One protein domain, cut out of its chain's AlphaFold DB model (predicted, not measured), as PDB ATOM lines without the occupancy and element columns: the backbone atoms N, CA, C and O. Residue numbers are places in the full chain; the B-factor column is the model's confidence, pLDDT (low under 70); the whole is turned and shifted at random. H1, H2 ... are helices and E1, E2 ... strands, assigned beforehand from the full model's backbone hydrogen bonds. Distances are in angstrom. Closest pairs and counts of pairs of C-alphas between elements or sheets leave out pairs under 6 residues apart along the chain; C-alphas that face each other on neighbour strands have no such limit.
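This is residues 8 to 69 of the 209 residues of an uncharacterized protein of Galerina marginata (strain CBS 339.88) (UniProt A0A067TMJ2). A long, narrow hairpin of two strands, E1 and E2, makes one part of a rod-like model, and one short helix, H1, sits near E1 towards the hairpin's open end without packing on it, while the loop after H1 carries the rod on beyond that end, out to Arg 24. A long loop, residues 20 to 41, leads from H1 to the start of E1, and the turn of the hairpin sticks out at the far end with residues 51 to 56. The printed part has 62 residues, with one named helix and two named strands in the order H1, E1, E2; the sheet order is E1 - E2, antiparallel. The class is mixed, helices and strands, with under half of the residues in named elements. The whole is extended, a rod spanning 52 by 24 by 15 A, with a radius of gyration of the C-alphas of 16.4 A.

E1, residues 42 to 51, and E2, residues 56 to 65, are antiparallel neighbours at 162 degrees and form a hairpin with a tight link. C-alphas 42 and 65 face each other at 5.0 A, and C-alphas 51 and 56 at 4.8 A. N 42 and O 65, 2.8 A apart, and N 57 and O 50, 3.2 A apart, are within hydrogen-bond range. H1, residues 10 to 19, and E1 are near each other, with 5 pairs of C-alphas within 10 A. H1 and E2 are only just apart, at 8.1 A. In H1, every O i to N i+4 pair is within hydrogen-bond range.

E1 is 29.3 A long and begins at C-alpha 42 (-36.137, 3.663, -7.403). E2 is 28.7 A long and ends at C-alpha 65 (-35.670, -1.265, -8.290). H1 is 14.2 A long, from C-alpha 10 (-39.119, 0.964, -18.009).

The C-alphas of Arg 24 and Phe 54 are the two farthest apart, 52.7 A. The printed part has no cut, and the link from H1 to E1 is long. Residues 19 to 24, of which 19 belongs to H1, stand free. Mean pLDDT of the printed part is 71.0; residue 8, residues 23 to 36 and residues 51 to 57 are under 70.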
ATOM      1  N   GLY A   8     -39.195   6.052 -22.987       68.38
ATOM      2  CA  GLY A   8     -40.313   5.370 -23.633       68.38
ATOM      3  C   GLY A   8     -40.635   4.021 -22.992       68.38
ATOM      4  O   GLY A   8     -41.773   3.562 -23.083       68.38
ATOM      5  N   THR A   9     -39.667   3.412 -22.297       80.69
ATOM      6  CA  THR A   9     -39.804   2.110 -21.625       80.69
ATOM      7  C   THR A   9     -39.258   2.129 -20.187       80.69
ATOM      8  O   THR A   9     -38.485   3.010 -19.802       80.69
ATOM      9  N   LEU A  10     -39.667   1.151 -19.364       77.75
ATOM     10  CA  LEU A  10     -39.119   0.964 -18.009       77.75
ATOM     11  C   LEU A  10     -37.612   0.691 -18.057       77.75
ATOM     12  O   LEU A  10     -36.869   1.249 -17.256       77.75
ATOM     13  N   GLU A  11     -37.173  -0.135 -19.002       80.75
ATOM     14  CA  GLU A  11     -35.764  -0.471 -19.193       80.75
ATOM     15  C   GLU A  11     -34.933   0.782 -19.480       80.75
ATOM     16  O   GLU A  11     -33.974   1.057 -18.763       80.75
ATOM     17  N   GLU A  12     -35.367   1.623 -20.422       83.50
ATOM     18  CA  GLU A  12     -34.722   2.912 -20.691       83.50
ATOM     19  C   GLU A  12     -34.682   3.802 -19.443       83.50
ATOM     20  O   GLU A  12     -33.673   4.452 -19.167       83.50
ATOM     21  N   ALA A  13     -35.761   3.826 -18.655       83.19
ATOM     22  CA  ALA A  13     -35.821   4.617 -17.431       83.19
ATOM     23  C   ALA A  13     -34.824   4.131 -16.368       83.19
ATOM     24  O   ALA A  13     -34.200   4.952 -15.687       83.19
ATOM     25  N   VAL A  14     -34.662   2.811 -16.237       81.00
ATOM     26  CA  VAL A  14     -33.692   2.179 -15.336       81.00
ATOM     27  C   VAL A  14     -32.268   2.432 -15.827       81.00
ATOM     28  O   VAL A  14     -31.446   2.911 -15.047       81.00
ATOM     29  N   CYS A  15     -31.987   2.225 -17.114       81.94
ATOM     30  CA  CYS A  15     -30.678   2.474 -17.719       81.94
ATOM     31  C   CYS A  15     -30.248   3.942 -17.581       81.94
ATOM     32  O   CYS A  15     -29.123   4.225 -17.174       81.94
ATOM     33  N   LEU A  16     -31.154   4.896 -17.818       83.44
ATOM     34  CA  LEU A  16     -30.878   6.324 -17.618       83.44
ATOM     35  C   LEU A  16     -30.614   6.679 -16.149       83.44
ATOM     36  O   LEU A  16     -29.829   7.586 -15.867       83.44
ATOM     37  N   ARG A  17     -31.284   6.011 -15.201       78.75
ATOM     38  CA  ARG A  17     -31.044   6.187 -13.757       78.75
ATOM     39  C   ARG A  17     -29.696   5.603 -13.343       78.75
ATOM     40  O   ARG A  17     -28.979   6.259 -12.588       78.75
ATOM     41  N   LEU A  18     -29.338   4.429 -13.864       78.19
ATOM     42  CA  LEU A  18     -28.026   3.811 -13.664       78.19
ATOM     43  C   LEU A  18     -26.913   4.725 -14.182       78.19
ATOM     44  O   LEU A  18     -26.040   5.087 -13.406       78.19
ATOM     45  N   ALA A  19     -27.019   5.211 -15.422       78.75
ATOM     46  CA  ALA A  19     -26.021   6.092 -16.034       78.75
ATOM     47  C   ALA A  19     -25.814   7.428 -15.290       78.75
ATOM     48  O   ALA A  19     -24.755   8.038 -15.383       78.75
ATOM     49  N   LYS A  20     -26.824   7.909 -14.550       79.12
ATOM     50  CA  LYS A  20     -26.738   9.130 -13.724       79.12
ATOM     51  C   LYS A  20     -26.231   8.875 -12.304       79.12
ATOM     52  O   LYS A  20     -26.028   9.826 -11.548       79.12
ATOM     53  N   THR A  21     -26.097   7.616 -11.902       72.62
ATOM     54  CA  THR A  21     -25.651   7.256 -10.559       72.62
ATOM     55  C   THR A  21     -24.129   7.253 -10.529       72.62
ATOM     56  O   THR A  21     -23.493   6.592 -11.333       72.62
ATOM     57  N   ILE A  22     -23.539   8.007  -9.601       70.25
ATOM     58  CA  ILE A  22     -22.080   8.118  -9.461       70.25
ATOM     59  C   ILE A  22     -21.497   6.745  -9.087       70.25
ATOM     60  O   ILE A  22     -21.947   6.164  -8.099       70.25
ATOM     61  N   ASP A  23     -20.455   6.287  -9.788       59.69
ATOM     62  CA  ASP A  23     -19.842   4.957  -9.612       59.69
ATOM     63  C   ASP A  23     -19.434   4.641  -8.170       59.69
ATOM     64  O   ASP A  23     -19.680   3.547  -7.679       59.69
ATOM     65  N   ARG A  24     -18.936   5.628  -7.410       56.75
ATOM     66  CA  ARG A  24     -18.607   5.450  -5.978       56.75
ATOM     67  C   ARG A  24     -19.802   5.066  -5.095       56.75
ATOM     68  O   ARG A  24     -19.620   4.675  -3.946       56.75
ATOM     69  N   LYS A  25     -21.029   5.282  -5.579       57.69
ATOM     70  CA  LYS A  25     -22.264   4.862  -4.911       57.69
ATOM     71  C   LYS A  25     -22.728   3.496  -5.397       57.69
ATOM     72  O   LYS A  25     -23.541   2.908  -4.693       57.69
ATOM     73  N   LEU A  26     -22.254   2.989  -6.539       53.53
ATOM     74  CA  LEU A  26     -22.537   1.647  -7.060       53.53
ATOM     75  C   LEU A  26     -21.760   0.602  -6.246       53.53
ATOM     76  O   LEU A  26     -20.821  -0.023  -6.722       53.53
ATOM     77  N   LYS A  27     -22.144   0.449  -4.980       55.38
ATOM     78  CA  LYS A  27     -21.693  -0.650  -4.130       55.38
ATOM     79  C   LYS A  27     -22.207  -1.967  -4.712       55.38
ATOM     80  O   LYS A  27     -23.371  -2.047  -5.110       55.38
ATOM     81  N   SER A  28     -21.329  -2.963  -4.787       47.53
ATOM     82  CA  SER A  28     -21.679  -4.327  -5.192       47.53
ATOM     83  C   SER A  28     -22.703  -4.917  -4.209       47.53
ATOM     84  O   SER A  28     -22.746  -4.513  -3.045       47.53
ATOM     85  N   SER A  29     -23.502  -5.900  -4.636       45.69
ATOM     86  CA  SER A  29     -24.457  -6.626  -3.780       45.69
ATOM     87  C   SER A  29     -23.817  -7.365  -2.586       45.69
ATOM     88  O   SER A  29     -24.543  -7.907  -1.757       45.69
ATOM     89  N   GLY A  30     -22.487  -7.331  -2.432       42.84
ATOM     90  CA  GLY A  30     -21.756  -7.838  -1.262       42.84
ATOM     91  C   GLY A  30     -21.126  -6.775  -0.349       42.84
ATOM     92  O   GLY A  30     -20.701  -7.110   0.758       42.84
ATOM     93  N   ASP A  31     -21.067  -5.506  -0.760       46.84
ATOM     94  CA  ASP A  31     -20.522  -4.446   0.090       46.84
ATOM     95  C   ASP A  31     -21.540  -4.070   1.170       46.84
ATOM     96  O   ASP A  31     -22.747  -4.008   0.917       46.84
ATOM     97  N   ARG A  32     -21.073  -3.776   2.392       52.28
ATOM     98  CA  ARG A  32     -21.959  -3.291   3.459       52.28
ATOM     99  C   ARG A  32     -22.635  -1.992   2.993       52.28
ATOM    100  O   ARG A  32     -22.053  -0.902   3.021       52.28
ATOM    101  N   ASN A  33     -23.892  -2.110   2.576       55.34
ATOM    102  CA  ASN A  33     -24.808  -0.997   2.357       55.34
ATOM    103  C   ASN A  33     -25.187  -0.441   3.728       55.34
ATOM    104  O   ASN A  33     -26.258  -0.741   4.248       55.34
ATOM    105  N   THR A  34     -24.251   0.280   4.346       62.94
ATOM    106  CA  THR A  34     -24.320   0.770   5.727       62.94
ATOM    107  C   THR A  34     -25.345   1.878   5.927       62.94
ATOM    108  O   THR A  34     -25.785   2.070   7.049       62.94
ATOM    109  N   SER A  35     -25.741   2.595   4.867       69.44
ATOM    110  CA  SER A  35     -26.723   3.683   4.963       69.44
ATOM    111  C   SER A  35     -28.084   3.288   4.392       69.44
ATOM    112  O   SER A  35     -28.173   2.543   3.408       69.44
ATOM    113  N   GLN A  36     -29.165   3.850   4.935       67.44
ATOM    114  CA  GLN A  36     -30.514   3.645   4.401       67.44
ATOM    115  C   GLN A  36     -30.650   4.196   2.968       67.44
ATOM    116  O   GLN A  36     -31.424   3.666   2.169       67.44
ATOM    117  N   MET A  37     -29.853   5.206   2.592       71.00
ATOM    118  CA  MET A  37     -29.804   5.697   1.209       71.00
ATOM    119  C   MET A  37     -29.303   4.638   0.224       71.00
ATOM    120  O   MET A  37     -29.805   4.563  -0.901       71.00
ATOM    121  N   ASP A  38     -28.338   3.811   0.627       70.56
ATOM    122  CA  ASP A  38     -27.811   2.748  -0.232       70.56
ATOM    123  C   ASP A  38     -28.873   1.669  -0.500       70.56
ATOM    124  O   ASP A  38     -28.932   1.123  -1.601       70.56
ATOM    125  N   ARG A  39     -29.779   1.456   0.464       73.19
ATOM    126  CA  ARG A  39     -30.921   0.524   0.392       73.19
ATOM    127  C   ARG A  39     -32.177   1.130  -0.240       73.19
ATOM    128  O   ARG A  39     -33.185   0.439  -0.389       73.19
ATOM    129  N   SER A  40     -32.156   2.417  -0.584       75.44
ATOM    130  CA  SER A  40     -33.321   3.095  -1.152       75.44
ATOM    131  C   SER A  40     -33.633   2.581  -2.560       75.44
ATOM    132  O   SER A  40     -32.742   2.354  -3.382       75.44
ATOM    133  N   SER A  41     -34.921   2.387  -2.842       80.12
ATOM    134  CA  SER A  41     -35.392   1.931  -4.148       80.12
ATOM    135  C   SER A  41     -35.665   3.095  -5.088       80.12
ATOM    136  O   SER A  41     -36.202   4.129  -4.681       80.12
ATOM    137  N   TRP A  42     -35.450   2.884  -6.382       82.62
ATOM    138  CA  TRP A  42     -36.137   3.663  -7.403       82.62
ATOM    139  C   TRP A  42     -37.545   3.114  -7.583       82.62
ATOM    140  O   TRP A  42     -37.731   1.934  -7.879       82.62
ATOM    141  N   ILE A  43     -38.535   3.976  -7.371       79.75
ATOM    142  CA  ILE A  43     -39.943   3.602  -7.401       79.75
ATOM    143  C   ILE A  43     -40.522   3.965  -8.765       79.75
ATOM    144  O   ILE A  43     -40.467   5.124  -9.180       79.75
ATOM    145  N   PHE A  44     -41.108   2.975  -9.431       80.06
ATOM    146  CA  PHE A  44     -41.856   3.141 -10.672       80.06
ATOM    147  C   PHE A  44     -43.297   2.698 -10.448       80.06
ATOM    148  O   PHE A  44     -43.553   1.560 -10.056       80.06
ATOM    149  N   GLU A  45     -44.245   3.601 -10.678       80.31
ATOM    150  CA  GLU A  45     -45.666   3.329 -10.492       80.31
ATOM    151  C   GLU A  45     -46.363   3.186 -11.836       80.31
ATOM    152  O   GLU A  45     -46.331   4.077 -12.685       80.31
ATOM    153  N   PHE A  46     -47.043   2.062 -12.001       79.62
ATOM    154  CA  PHE A  46     -47.862   1.749 -13.153       79.62
ATOM    155  C   PHE A  46     -49.301   1.625 -12.690       79.62
ATOM    156  O   PHE A  46     -49.592   1.027 -11.655       79.62
ATOM    157  N   SER A  47     -50.226   2.161 -13.474       82.12
ATOM    158  CA  SER A  47     -51.641   1.950 -13.219       82.12
ATOM    159  C   SER A  47     -52.328   1.528 -14.501       82.12
ATOM    160  O   SER A  47     -52.219   2.226 -15.509       82.12
ATOM    161  N   ARG A  48     -53.064   0.424 -14.450       79.44
ATOM    162  CA  ARG A  48     -53.918  -0.020 -15.546       79.44
ATOM    163  C   ARG A  48     -55.366   0.176 -15.129       79.44
ATOM    164  O   ARG A  48     -55.796  -0.360 -14.107       79.44
ATOM    165  N   LYS A  49     -56.107   0.959 -15.909       76.75
ATOM    166  CA  LYS A  49     -57.567   0.986 -15.821       76.75
ATOM    167  C   LYS A  49     -58.084  -0.211 -16.606       76.75
ATOM    168  O   LYS A  49     -57.777  -0.334 -17.787       76.75
ATOM    169  N   ASN A  50     -58.816  -1.092 -15.943       71.75
ATOM    170  CA  ASN A  50     -59.596  -2.112 -16.621       71.75
ATOM    171  C   ASN A  50     -61.056  -1.683 -16.525       71.75
ATOM    172  O   ASN A  50     -61.596  -1.615 -15.420       71.75
ATOM    173  N   ALA A  51     -61.660  -1.387 -17.674       64.06
ATOM    174  CA  ALA A  51     -63.098  -1.200 -17.768       64.06
ATOM    175  C   ALA A  51     -63.754  -2.575 -17.582       64.06
ATOM    176  O   ALA A  51     -63.622  -3.452 -18.436       64.06
ATOM    177  N   GLY A  52     -64.354  -2.801 -16.416       60.69
ATOM    178  CA  GLY A  52     -65.219  -3.955 -16.176       60.69
ATOM    179  C   GLY A  52     -66.670  -3.599 -16.497       60.69
ATOM    180  O   GLY A  52     -67.039  -2.433 -16.426       60.69
ATOM    181  N   LEU A  53     -67.509  -4.602 -16.790       56.94
ATOM    182  CA  LEU A  53     -68.936  -4.398 -17.108       56.94
ATOM    183  C   LEU A  53     -69.733  -3.678 -15.997       56.94
ATOM    184  O   LEU A  53     -70.767  -3.089 -16.288       56.94
ATOM    185  N   PHE A  54     -69.271  -3.734 -14.741       60.50
ATOM    186  CA  PHE A  54     -70.012  -3.232 -13.575       60.50
ATOM    187  C   PHE A  54     -69.275  -2.157 -12.764       60.50
ATOM    188  O   PHE A  54     -69.899  -1.464 -11.967       60.50
ATOM    189  N   CYS A  55     -67.959  -2.005 -12.935       53.91
ATOM    190  CA  CYS A  55     -67.184  -0.903 -12.358       53.91
ATOM    191  C   CYS A  55     -65.764  -0.851 -12.935       53.91
ATOM    192  O   CYS A  55     -65.155  -1.873 -13.270       53.91
ATOM    193  N   ASP A  56     -65.226   0.365 -13.010       62.97
ATOM    194  CA  ASP A  56     -63.829   0.611 -13.345       62.97
ATOM    195  C   ASP A  56     -62.934   0.198 -12.175       62.97
ATOM    196  O   ASP A  56     -62.914   0.839 -11.121       62.97
ATOM    197  N   PHE A  57     -62.125  -0.841 -12.377       65.50
ATOM    198  CA  PHE A  57     -61.086  -1.202 -11.420       65.50
ATOM    199  C   PHE A  57     -59.731  -0.715 -11.920       65.50
ATOM    200  O   PHE A  57     -59.225  -1.130 -12.967       65.50
ATOM    201  N   ARG A  58     -59.102   0.164 -11.134       74.12
ATOM    202  CA  ARG A  58     -57.728   0.611 -11.373       74.12
ATOM    203  C   ARG A  58     -56.767  -0.276 -10.591       74.12
ATOM    204  O   ARG A  58     -56.728  -0.221  -9.364       74.12
ATOM    205  N   ARG A  59     -55.977  -1.078 -11.303       75.44
ATOM    206  CA  ARG A  59     -54.883  -1.857 -10.712       75.44
ATOM    207  C   ARG A  59     -53.628  -1.003 -10.692       75.44
ATOM    208  O   ARG A  59     -53.295  -0.391 -11.706       75.44
ATOM    209  N   TRP A  60     -52.950  -0.975  -9.554       73.56
ATOM    210  CA  TRP A  60     -51.681  -0.281  -9.381       73.56
ATOM    211  C   TRP A  60     -50.581  -1.314  -9.169       73.56
ATOM    212  O   TRP A  60     -50.743  -2.234  -8.372       73.56
ATOM    213  N   LEU A  61     -49.482  -1.160  -9.895       77.94
ATOM    214  CA  LEU A  61     -48.266  -1.941  -9.743       77.94
ATOM    215  C   LEU A  61     -47.144  -0.963  -9.410       77.94
ATOM    216  O   LEU A  61     -46.866  -0.053 -10.188       77.94
ATOM    217  N   ARG A  62     -46.509  -1.146  -8.256       80.44
ATOM    218  CA  ARG A  62     -45.344  -0.364  -7.846       80.44
ATOM    219  C   ARG A  62     -44.119  -1.264  -7.918       80.44
ATOM    220  O   ARG A  62     -44.044  -2.257  -7.202       80.44
ATOM    221  N   ILE A  63     -43.181  -0.928  -8.795       81.00
ATOM    222  CA  ILE A  63     -41.917  -1.644  -8.951       81.00
ATOM    223  C   ILE A  63     -40.843  -0.885  -8.177       81.00
ATOM    224  O   ILE A  63     -40.625   0.304  -8.411       81.00
ATOM    225  N   HIS A  64     -40.190  -1.584  -7.253       82.69
ATOM    226  CA  HIS A  64     -39.049  -1.091  -6.491       82.69
ATOM    227  C   HIS A  64     -37.780  -1.683  -7.101       82.69
ATOM    228  O   HIS A  64     -37.529  -2.878  -6.967       82.69
ATOM    229  N   VAL A  65     -36.986  -0.858  -7.780       83.00
ATOM    230  CA  VAL A  65     -35.670  -1.265  -8.290       83.00
ATOM    231  C   VAL A  65     -34.629  -0.903  -7.243       83.00
ATOM    232  O   VAL A  65     -34.514   0.263  -6.864       83.00
ATOM    233  N   VAL A  66     -33.899  -1.900  -6.754       79.44
ATOM    234  CA  VAL A  66     -32.944  -1.759  -5.649       79.44
ATOM    235  C   VAL A  66     -31.554  -2.188  -6.084       79.44
ATOM    236  O   VAL A  66     -31.400  -2.975  -7.014       79.44
ATOM    237  N   ARG A  67     -30.542  -1.638  -5.414       77.38
ATOM    238  CA  ARG A  67     -29.117  -1.924  -5.665       77.38
ATOM    239  C   ARG A  67     -28.509  -2.833  -4.593       77.38
ATOM    240  O   ARG A  67     -27.316  -3.091  -4.604       77.38
ATOM    241  N   CYS A  68     -29.331  -3.267  -3.647       77.00
ATOM    242  CA  CYS A  68     -28.987  -4.189  -2.582       77.00
ATOM    243  C   CYS A  68     -29.760  -5.494  -2.759       77.00
ATOM    244  O   CYS A  68     -30.690  -5.575  -3.566       77.00
ATOM    245  N   GLU A  69     -29.414  -6.492  -1.953       78.44
ATOM    246  CA  GLU A  69     -30.237  -7.688  -1.834       78.44
ATOM    247  C   GLU A  69     -31.683  -7.315  -1.443       78.44
ATOM    248  O   GLU A  69     -31.875  -6.525  -0.507       78.44
TER     249      GLU A  69